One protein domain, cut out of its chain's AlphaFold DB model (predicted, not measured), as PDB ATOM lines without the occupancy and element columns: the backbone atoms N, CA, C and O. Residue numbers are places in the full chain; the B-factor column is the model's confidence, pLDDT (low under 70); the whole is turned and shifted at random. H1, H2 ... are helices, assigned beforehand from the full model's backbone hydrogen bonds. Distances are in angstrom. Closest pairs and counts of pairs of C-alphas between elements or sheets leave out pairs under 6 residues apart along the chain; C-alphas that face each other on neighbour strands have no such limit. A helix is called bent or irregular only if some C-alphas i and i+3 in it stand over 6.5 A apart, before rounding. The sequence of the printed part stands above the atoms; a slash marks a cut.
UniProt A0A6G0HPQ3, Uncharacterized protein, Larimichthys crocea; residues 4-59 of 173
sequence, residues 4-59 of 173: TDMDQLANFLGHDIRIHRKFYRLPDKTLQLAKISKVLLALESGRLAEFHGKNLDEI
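What this domain is: This is residues 4 to 59 of the 173 residues of an uncharacterized protein of Larimichthys crocea (UniProt A0A6G0HPQ3). A long, thin rod shaped like a shallow bracket: H2 and the longest helix, H3, follow each other end to end along the long axis, H1 turns off at one end to make a corner with H2, and the short H4 turns back at the other end. After H4, residues 52 to 59 fold back beside H3, while residues 22 to 31, of which 22 to 24 belong to H2 and 28 to 31 to H3, stand free as a bare waist. The printed part has 56 residues with four named helices, in the order H1, H2, H3, H4, and no named strand; its class is all helix. The whole is extended, with a radius of gyration of the C-alphas of 17.3 A and spans of 49 by 17 by 13 A.

Where its parts are: H1, residues 4 to 12, begins at C-alpha 4 at (18.301, 39.786, -6.413) and is 12.6 A long from first to last C-alpha. H2, residues 17 to 24, is 9.9 A long; it is neither bent nor irregular, but only just: C-alphas 21 and 24 are 6.3 A apart. H3, residues 28 to 44, runs 24.6 A from C-alpha 28 at (12.769, 21.969, 4.596) to C-alpha 44 at (17.120, 5.930, 22.720). H4, residues 48 to 51, is 5.6 A long and ends at C-alpha 51 at (13.923, 18.373, 24.406).

How they stand to each other: H1 and H2 touch, and their closest C-alphas, those of Asp 7 and Ile 17, are 5.3 A apart. Their lines are about perpendicular, at 83 degrees. H2 and H3 are apart, though they follow each other in the chain. H3 and H4 only just touch, with 3 pairs of C-alphas within 8 A; H3 does so with residues 39 to 42 alone. The closest C-alphas of this pair are those of Ala 42 and Leu 48, 5.2 A apart. H1 is apart from H3 and from H4, and H2 is apart from H4. In H1, H2 and H3 every O i to N i+4 pair is within hydrogen-bond range; H4, with 4 residues, is too short for such a pair, and its one O i to N i+3 pair is within range.

The domain as a whole: The two C-alphas farthest apart, those of Phe 12 and Gly 46, are 49.2 A from each other. The C-alphas of Thr 4 and Ile 59, the first and last printed residues, are 30.0 A apart. The printed part has no cut, and its links H1 to H2, H2 to H3 and H3 to H4 are tight. The mean pLDDT of the printed part is 88.6, and no printed residue is under 70; the mean is 79 in H2 and 93 in H3.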
ATOM      1  N   THR A   4      17.764  39.229  -5.167       81.56
ATOM      2  CA  THR A   4      18.301  39.786  -6.413       81.56
ATOM      3  C   THR A   4      19.815  39.597  -6.546       81.56
ATOM      4  O   THR A   4      20.300  39.298  -7.634       81.56
ATOM      5  N   ASP A   5      20.572  39.728  -5.452       83.69
ATOM      6  CA  ASP A   5      22.032  39.529  -5.470       83.69
ATOM      7  C   ASP A   5      22.389  38.050  -5.688       83.69
ATOM      8  O   ASP A   5      23.358  37.721  -6.372       83.69
ATOM      9  N   MET A   6      21.589  37.144  -5.117       81.12
ATOM     10  CA  MET A   6      21.760  35.697  -5.281       81.12
ATOM     11  C   MET A   6      21.419  35.230  -6.695       81.12
ATOM     12  O   MET A   6      22.090  34.342  -7.215       81.12
ATOM     13  N   ASP A   7      20.397  35.829  -7.308       81.81
ATOM     14  CA  ASP A   7      19.991  35.560  -8.689       81.81
ATOM     15  C   ASP A   7      21.093  35.968  -9.680       81.81
ATOM     16  O   ASP A   7      21.508  35.191 -10.539       81.81
ATOM     17  N   GLN A   8      21.678  37.153  -9.474       85.62
ATOM     18  CA  GLN A   8      22.837  37.597 -10.248       85.62
ATOM     19  C   GLN A   8      24.028  36.647 -10.082       85.62
ATOM     20  O   GLN A   8      24.625  36.240 -11.079       85.62
ATOM     21  N   LEU A   9      24.354  36.242  -8.850       84.81
ATOM     22  CA  LEU A   9      25.464  35.321  -8.591       84.81
ATOM     23  C   LEU A   9      25.247  33.939  -9.229       84.81
ATOM     24  O   LEU A   9      26.182  33.386  -9.808       84.81
ATOM     25  N   ALA A  10      24.029  33.393  -9.165       84.38
ATOM     26  CA  ALA A  10      23.692  32.123  -9.809       84.38
ATOM     27  C   ALA A  10      23.903  32.195 -11.330       84.38
ATOM     28  O   ALA A  10      24.564  31.322 -11.899       84.38
ATOM     29  N   ASN A  11      23.456  33.288 -11.956       81.94
ATOM     30  CA  ASN A  11      23.642  33.527 -13.386       81.94
ATOM     31  C   ASN A  11      25.128  33.614 -13.778       81.94
ATOM     32  O   ASN A  11      25.524  33.033 -14.788       81.94
ATOM     33  N   PHE A  12      25.975  34.271 -12.973       85.31
ATOM     34  CA  PHE A  12      27.429  34.311 -13.208       85.31
ATOM     35  C   PHE A  12      28.107  32.939 -13.072       85.31
ATOM     36  O   PHE A  12      29.095  32.675 -13.751       85.31
ATOM     37  N   LEU A  13      27.571  32.053 -12.229       80.19
ATOM     38  CA  LEU A  13      28.039  30.673 -12.060       80.19
ATOM     39  C   LEU A  13      27.484  29.718 -13.133       80.19
ATOM     40  O   LEU A  13      27.722  28.514 -13.052       80.19
ATOM     41  N   GLY A  14      26.741  30.234 -14.120       80.50
ATOM     42  CA  GLY A  14      26.153  29.448 -15.206       80.50
ATOM     43  C   GLY A  14      24.943  28.606 -14.793       80.50
ATOM     44  O   GLY A  14      24.543  27.715 -15.540       80.50
ATOM     45  N   HIS A  15      24.353  28.868 -13.623       82.19
ATOM     46  CA  HIS A  15      23.200  28.134 -13.106       82.19
ATOM     47  C   HIS A  15      21.954  29.020 -13.043       82.19
ATOM     48  O   HIS A  15      22.011  30.190 -12.687       82.19
ATOM     49  N   ASP A  16      20.791  28.434 -13.309       84.88
ATOM     50  CA  ASP A  16      19.508  29.088 -13.053       84.88
ATOM     51  C   ASP A  16      19.233  29.123 -11.538       84.88
ATOM     52  O   ASP A  16      19.265  28.081 -10.863       84.88
ATOM     53  N   ILE A  17      18.908  30.303 -10.998       83.00
ATOM     54  CA  ILE A  17      18.556  30.507  -9.583       83.00
ATOM     55  C   ILE A  17      17.476  29.537  -9.092       83.00
ATOM     56  O   ILE A  17      17.470  29.119  -7.927       83.00
ATOM     57  N   ARG A  18      16.571  29.111  -9.983       82.12
ATOM     58  CA  ARG A  18      15.497  28.164  -9.669       82.12
ATOM     59  C   ARG A  18      16.052  26.804  -9.264       82.12
ATOM     60  O   ARG A  18      15.499  26.179  -8.359       82.12
ATOM     61  N   ILE A  19      17.147  26.358  -9.881       79.50
ATOM     62  CA  ILE A  19      17.800  25.087  -9.544       79.50
ATOM     63  C   ILE A  19      18.501  25.210  -8.190       79.50
ATOM     64  O   ILE A  19      18.325  24.345  -7.333       79.50
ATOM     65  N   HIS A  20      19.218  26.311  -7.951       79.44
ATOM     66  CA  HIS A  20      19.876  26.564  -6.665       79.44
ATOM     67  C   HIS A  20      18.886  26.569  -5.497       79.44
ATOM     68  O   HIS A  20      19.114  25.927  -4.469       79.44
ATOM     69  N   ARG A  21      17.739  27.232  -5.672       81.06
ATOM     70  CA  ARG A  21      16.708  27.310  -4.633       81.06
ATOM     71  C   ARG A  21      16.003  25.978  -4.390       81.06
ATOM     72  O   ARG A  21      15.567  25.733  -3.268       81.06
ATOM     73  N   LYS A  22      15.846  25.157  -5.431       76.19
ATOM     74  CA  LYS A  22      15.033  23.936  -5.370       76.19
ATOM     75  C   LYS A  22      15.831  22.679  -5.027       76.19
ATOM     76  O   LYS A  22      15.273  21.799  -4.382       76.19
ATOM     77  N   PHE A  23      17.092  22.592  -5.449       74.56
ATOM     78  CA  PHE A  23      17.873  21.353  -5.367       74.56
ATOM     79  C   PHE A  23      19.215  21.489  -4.639       74.56
ATOM     80  O   PHE A  23      19.713  20.483  -4.148       74.56
ATOM     81  N   TYR A  24      19.787  22.694  -4.530       77.62
ATOM     82  CA  TYR A  24      21.064  22.896  -3.825       77.62
ATOM     83  C   TYR A  24      20.902  23.419  -2.397       77.62
ATOM     84  O   TYR A  24      21.765  23.185  -1.553       77.62
ATOM     85  N   ARG A  25      19.797  24.104  -2.088       83.12
ATOM     86  CA  ARG A  25      19.421  24.347  -0.692       83.12
ATOM     87  C   ARG A  25      18.913  23.059  -0.063       83.12
ATOM     88  O   ARG A  25      18.232  22.274  -0.719       83.12
ATOM     89  N   LEU A  26      19.190  22.891   1.227       84.12
ATOM     90  CA  LEU A  26      18.611  21.803   2.000       84.12
ATOM     91  C   LEU A  26      17.076  21.944   1.994       84.12
ATOM     92  O   LEU A  26      16.567  22.977   2.437       84.12
ATOM     93  N   PRO A  27      16.328  20.946   1.494       86.19
ATOM     94  CA  PRO A  27      14.875  20.995   1.525       86.19
ATOM     95  C   PRO A  27      14.359  21.001   2.968       86.19
ATOM     96  O   PRO A  27      14.821  20.226   3.802       86.19
ATOM     97  N   ASP A  28      13.342  21.817   3.247       88.81
ATOM     98  CA  ASP A  28      12.769  21.969   4.596       88.81
ATOM     99  C   ASP A  28      12.286  20.635   5.198       88.81
ATOM    100  O   ASP A  28      12.511  20.335   6.367       88.81
ATOM    101  N   LYS A  29      11.721  19.758   4.359       91.06
ATOM    102  CA  LYS A  29      11.303  18.403   4.760       91.06
ATOM    103  C   LYS A  29      12.467  17.559   5.284       91.06
ATOM    104  O   LYS A  29      12.288  16.800   6.231       91.06
ATOM    105  N   THR A  30      13.646  17.693   4.678       93.12
ATOM    106  CA  THR A  30      14.857  16.986   5.112       93.12
ATOM    107  C   THR A  30      15.324  17.512   6.464       93.12
ATOM    108  O   THR A  30      15.700  16.722   7.325       93.12
ATOM    109  N   LEU A  31      15.231  18.828   6.686       92.56
ATOM    110  CA  LEU A  31      15.550  19.429   7.977       92.56
ATOM    111  C   LEU A  31      14.599  18.916   9.065       92.56
ATOM    112  O   LEU A  31      15.059  18.429  10.091       92.56
ATOM    113  N   GLN A  32      13.283  18.945   8.835       94.50
ATOM    114  CA  GLN A  32      12.299  18.428   9.796       94.50
ATOM    115  C   GLN A  32      12.522  16.945  10.115       94.50
ATOM    116  O   GLN A  32      12.499  16.561  11.284       94.50
ATOM    117  N   LEU A  33      12.789  16.124   9.094       95.56
ATOM    118  CA  LEU A  33      13.098  14.707   9.275       95.56
ATOM    119  C   LEU A  33      14.314  14.513  10.182       95.56
ATOM    120  O   LEU A  33      14.266  13.723  11.123       95.56
ATOM    121  N   ALA A  34      15.385  15.259   9.932       94.56
ATOM    122  CA  ALA A  34      16.591  15.174  10.734       94.56
ATOM    123  C   ALA A  34      16.351  15.666  12.181       94.56
ATOM    124  O   ALA A  34      16.874  15.067  13.120       94.56
ATOM    125  N   LYS A  35      15.481  16.665  12.405       95.44
ATOM    126  CA  LYS A  35      15.113  17.125  13.758       95.44
ATOM    127  C   LYS A  35      14.353  16.044  14.527       95.44
ATOM    128  O   LYS A  35      14.654  15.789  15.688       95.44
ATOM    129  N   ILE A  36      13.393  15.388  13.874       95.62
ATOM    130  CA  ILE A  36      12.646  14.265  14.460       95.62
ATOM    131  C   ILE A  36      13.604  13.112  14.770       95.62
ATOM    132  O   ILE A  36      13.573  12.571  15.872       95.62
ATOM    133  N   SER A  37      14.493  12.776  13.832       94.81
ATOM    134  CA  SER A  37      15.514  11.744  14.024       94.81
ATOM    135  C   SER A  37      16.398  12.043  15.239       94.81
ATOM    136  O   SER A  37      16.554  11.172  16.087       94.81
ATOM    137  N   LYS A  38      16.867  13.286  15.408       94.69
ATOM    138  CA  LYS A  38      17.641  13.715  16.585       94.69
ATOM    139  C   LYS A  38      16.902  13.478  17.904       94.69
ATOM    140  O   LYS A  38      17.494  12.965  18.850       94.69
ATOM    141  N   VAL A  39      15.610  13.808  17.972       94.75
ATOM    142  CA  VAL A  39      14.789  13.564  19.174       94.75
ATOM    143  C   VAL A  39      14.642  12.069  19.451       94.75
ATOM    144  O   VAL A  39      14.739  11.654  20.604       94.75
ATOM    145  N   LEU A  40      14.434  11.255  18.414       94.94
ATOM    146  CA  LEU A  40      14.322   9.802  18.555       94.94
ATOM    147  C   LEU A  40      15.634   9.171  19.040       94.94
ATOM    148  O   LEU A  40      15.605   8.351  19.953       94.94
ATOM    149  N   LEU A  41      16.779   9.599  18.507       92.69
ATOM    150  CA  LEU A  41      18.088   9.140  18.977       92.69
ATOM    151  C   LEU A  41      18.358   9.585  20.424       92.69
ATOM    152  O   LEU A  41      18.899   8.825  21.225       92.69
ATOM    153  N   ALA A  42      17.953  10.801  20.797       91.88
ATOM    154  CA  ALA A  42      18.052  11.261  22.179       91.88
ATOM    155  C   ALA A  42      17.142  10.462  23.123       91.88
ATOM    156  O   ALA A  42      17.520  10.222  24.269       91.88
ATOM    157  N   LEU A  43      15.969  10.026  22.654       92.56
ATOM    158  CA  LEU A  43      15.091   9.122  23.395       92.56
ATOM    159  C   LEU A  43      15.771   7.777  23.645       92.56
ATOM    160  O   LEU A  43      15.792   7.324  24.785       92.56
ATOM    161  N   GLU A  44      16.362   7.181  22.611       90.88
ATOM    162  CA  GLU A  44      17.120   5.930  22.720       90.88
ATOM    163  C   GLU A  44      18.300   6.060  23.694       90.88
ATOM    164  O   GLU A  44      18.522   5.192  24.533       90.88
ATOM    165  N   SER A  45      18.993   7.198  23.655       90.44
ATOM    166  CA  SER A  45      20.140   7.493  24.521       90.44
ATOM    167  C   SER A  45      19.755   7.899  25.955       90.44
ATOM    168  O   SER A  45      20.628   8.234  26.752       90.44
ATOM    169  N   GLY A  46      18.459   7.970  26.290       91.50
ATOM    170  CA  GLY A  46      17.981   8.433  27.600       91.50
ATOM    171  C   GLY A  46      18.116   9.945  27.852       91.50
ATOM    172  O   GLY A  46      17.897  10.411  28.969       91.50
ATOM    173  N   ARG A  47      18.430  10.737  26.821       91.62
ATOM    174  CA  ARG A  47      18.634  12.199  26.866       91.62
ATOM    175  C   ARG A  47      17.411  13.011  26.425       91.62
ATOM    176  O   ARG A  47      17.506  14.204  26.154       91.62
ATOM    177  N   LEU A  48      16.226  12.399  26.391       92.81
ATOM    178  CA  LEU A  48      14.988  13.059  25.948       92.81
ATOM    179  C   LEU A  48      14.632  14.318  26.757       92.81
ATOM    180  O   LEU A  48      13.997  15.232  26.232       92.81
ATOM    181  N   ALA A  49      15.060  14.390  28.022       94.06
ATOM    182  CA  ALA A  49      14.838  15.549  28.885       94.06
ATOM    183  C   ALA A  49      15.377  16.861  28.282       94.06
ATOM    184  O   ALA A  49      14.798  17.918  28.523       94.06
ATOM    185  N   GLU A  50      16.419  16.798  27.441       91.94
ATOM    186  CA  GLU A  50      16.979  17.956  26.732       91.94
ATOM    187  C   GLU A  50      15.967  18.633  25.791       91.94
ATOM    188  O   GLU A  50      16.113  19.816  25.474       91.94
ATOM    189  N   PHE A  51      14.939  17.906  25.352       94.38
ATOM    190  CA  PHE A  51      13.923  18.373  24.406       94.38
ATOM    191  C   PHE A  51      12.563  18.632  25.060       94.38
ATOM    192  O   PHE A  51      11.629  19.069  24.388       94.38
ATOM    193  N   HIS A  52      12.427  18.398  26.367       94.06
ATOM    194  CA  HIS A  52      11.155  18.581  27.053       94.06
ATOM    195  C   HIS A  52      10.706  20.051  27.011       94.06
ATOM    196  O   HIS A  52      11.448  20.957  27.387       94.06
ATOM    197  N   GLY A  53       9.462  20.284  26.585       94.94
ATOM    198  CA  GLY A  53       8.879  21.623  26.481       94.94
ATOM    199  C   GLY A  53       9.378  22.455  25.295       94.94
ATOM    200  O   GLY A  53       8.945  23.597  25.168       94.94
ATOM    201  N   LYS A  54      10.245  21.901  24.434       95.88
ATOM    202  CA  LYS A  54      10.692  22.545  23.194       95.88
ATOM    203  C   LYS A  54       9.809  22.134  22.023       95.88
ATOM    204  O   LYS A  54       9.420  20.972  21.902       95.88
ATOM    205  N   ASN A  55       9.539  23.079  21.132       95.50
ATOM    206  CA  ASN A  55       8.881  22.794  19.857       95.50
ATOM    207  C   ASN A  55       9.904  22.324  18.814       95.50
ATOM    208  O   ASN A  55      11.096  22.601  18.935       95.50
ATOM    209  N   LEU A  56       9.449  21.660  17.745       94.12
ATOM    210  CA  LEU A  56      10.340  21.172  16.682       94.12
ATOM    211  C   LEU A  56      11.123  22.316  16.009       94.12
ATOM    212  O   LEU A  56      12.268  22.137  15.608       94.12
ATOM    213  N   ASP A  57      10.553  23.517  15.932       93.38
ATOM    214  CA  ASP A  57      11.226  24.679  15.344       93.38
ATOM    215  C   ASP A  57      12.449  25.134  16.147       93.38
ATOM    216  O   ASP A  57      13.437  25.566  15.557       93.38
ATOM    217  N   GLU A  58      12.429  24.934  17.466       95.88
ATOM    218  CA  GLU A  58      13.503  25.300  18.400       95.88
ATOM    219  C   GLU A  58      14.657  24.283  18.410       95.88
ATOM    220  O   GLU A  58      15.700  24.518  19.021       95.88
ATOM    221  N   ILE A  59      14.483  23.138  17.742       95.00
ATOM    222  CA  ILE A  59      15.502  22.095  17.642       95.00
ATOM    223  C   ILE A  59      16.428  22.410  16.469       95.00
ATOM    224  O   ILE A  59      16.017  22.375  15.307       95.00
TER     225      ILE A  59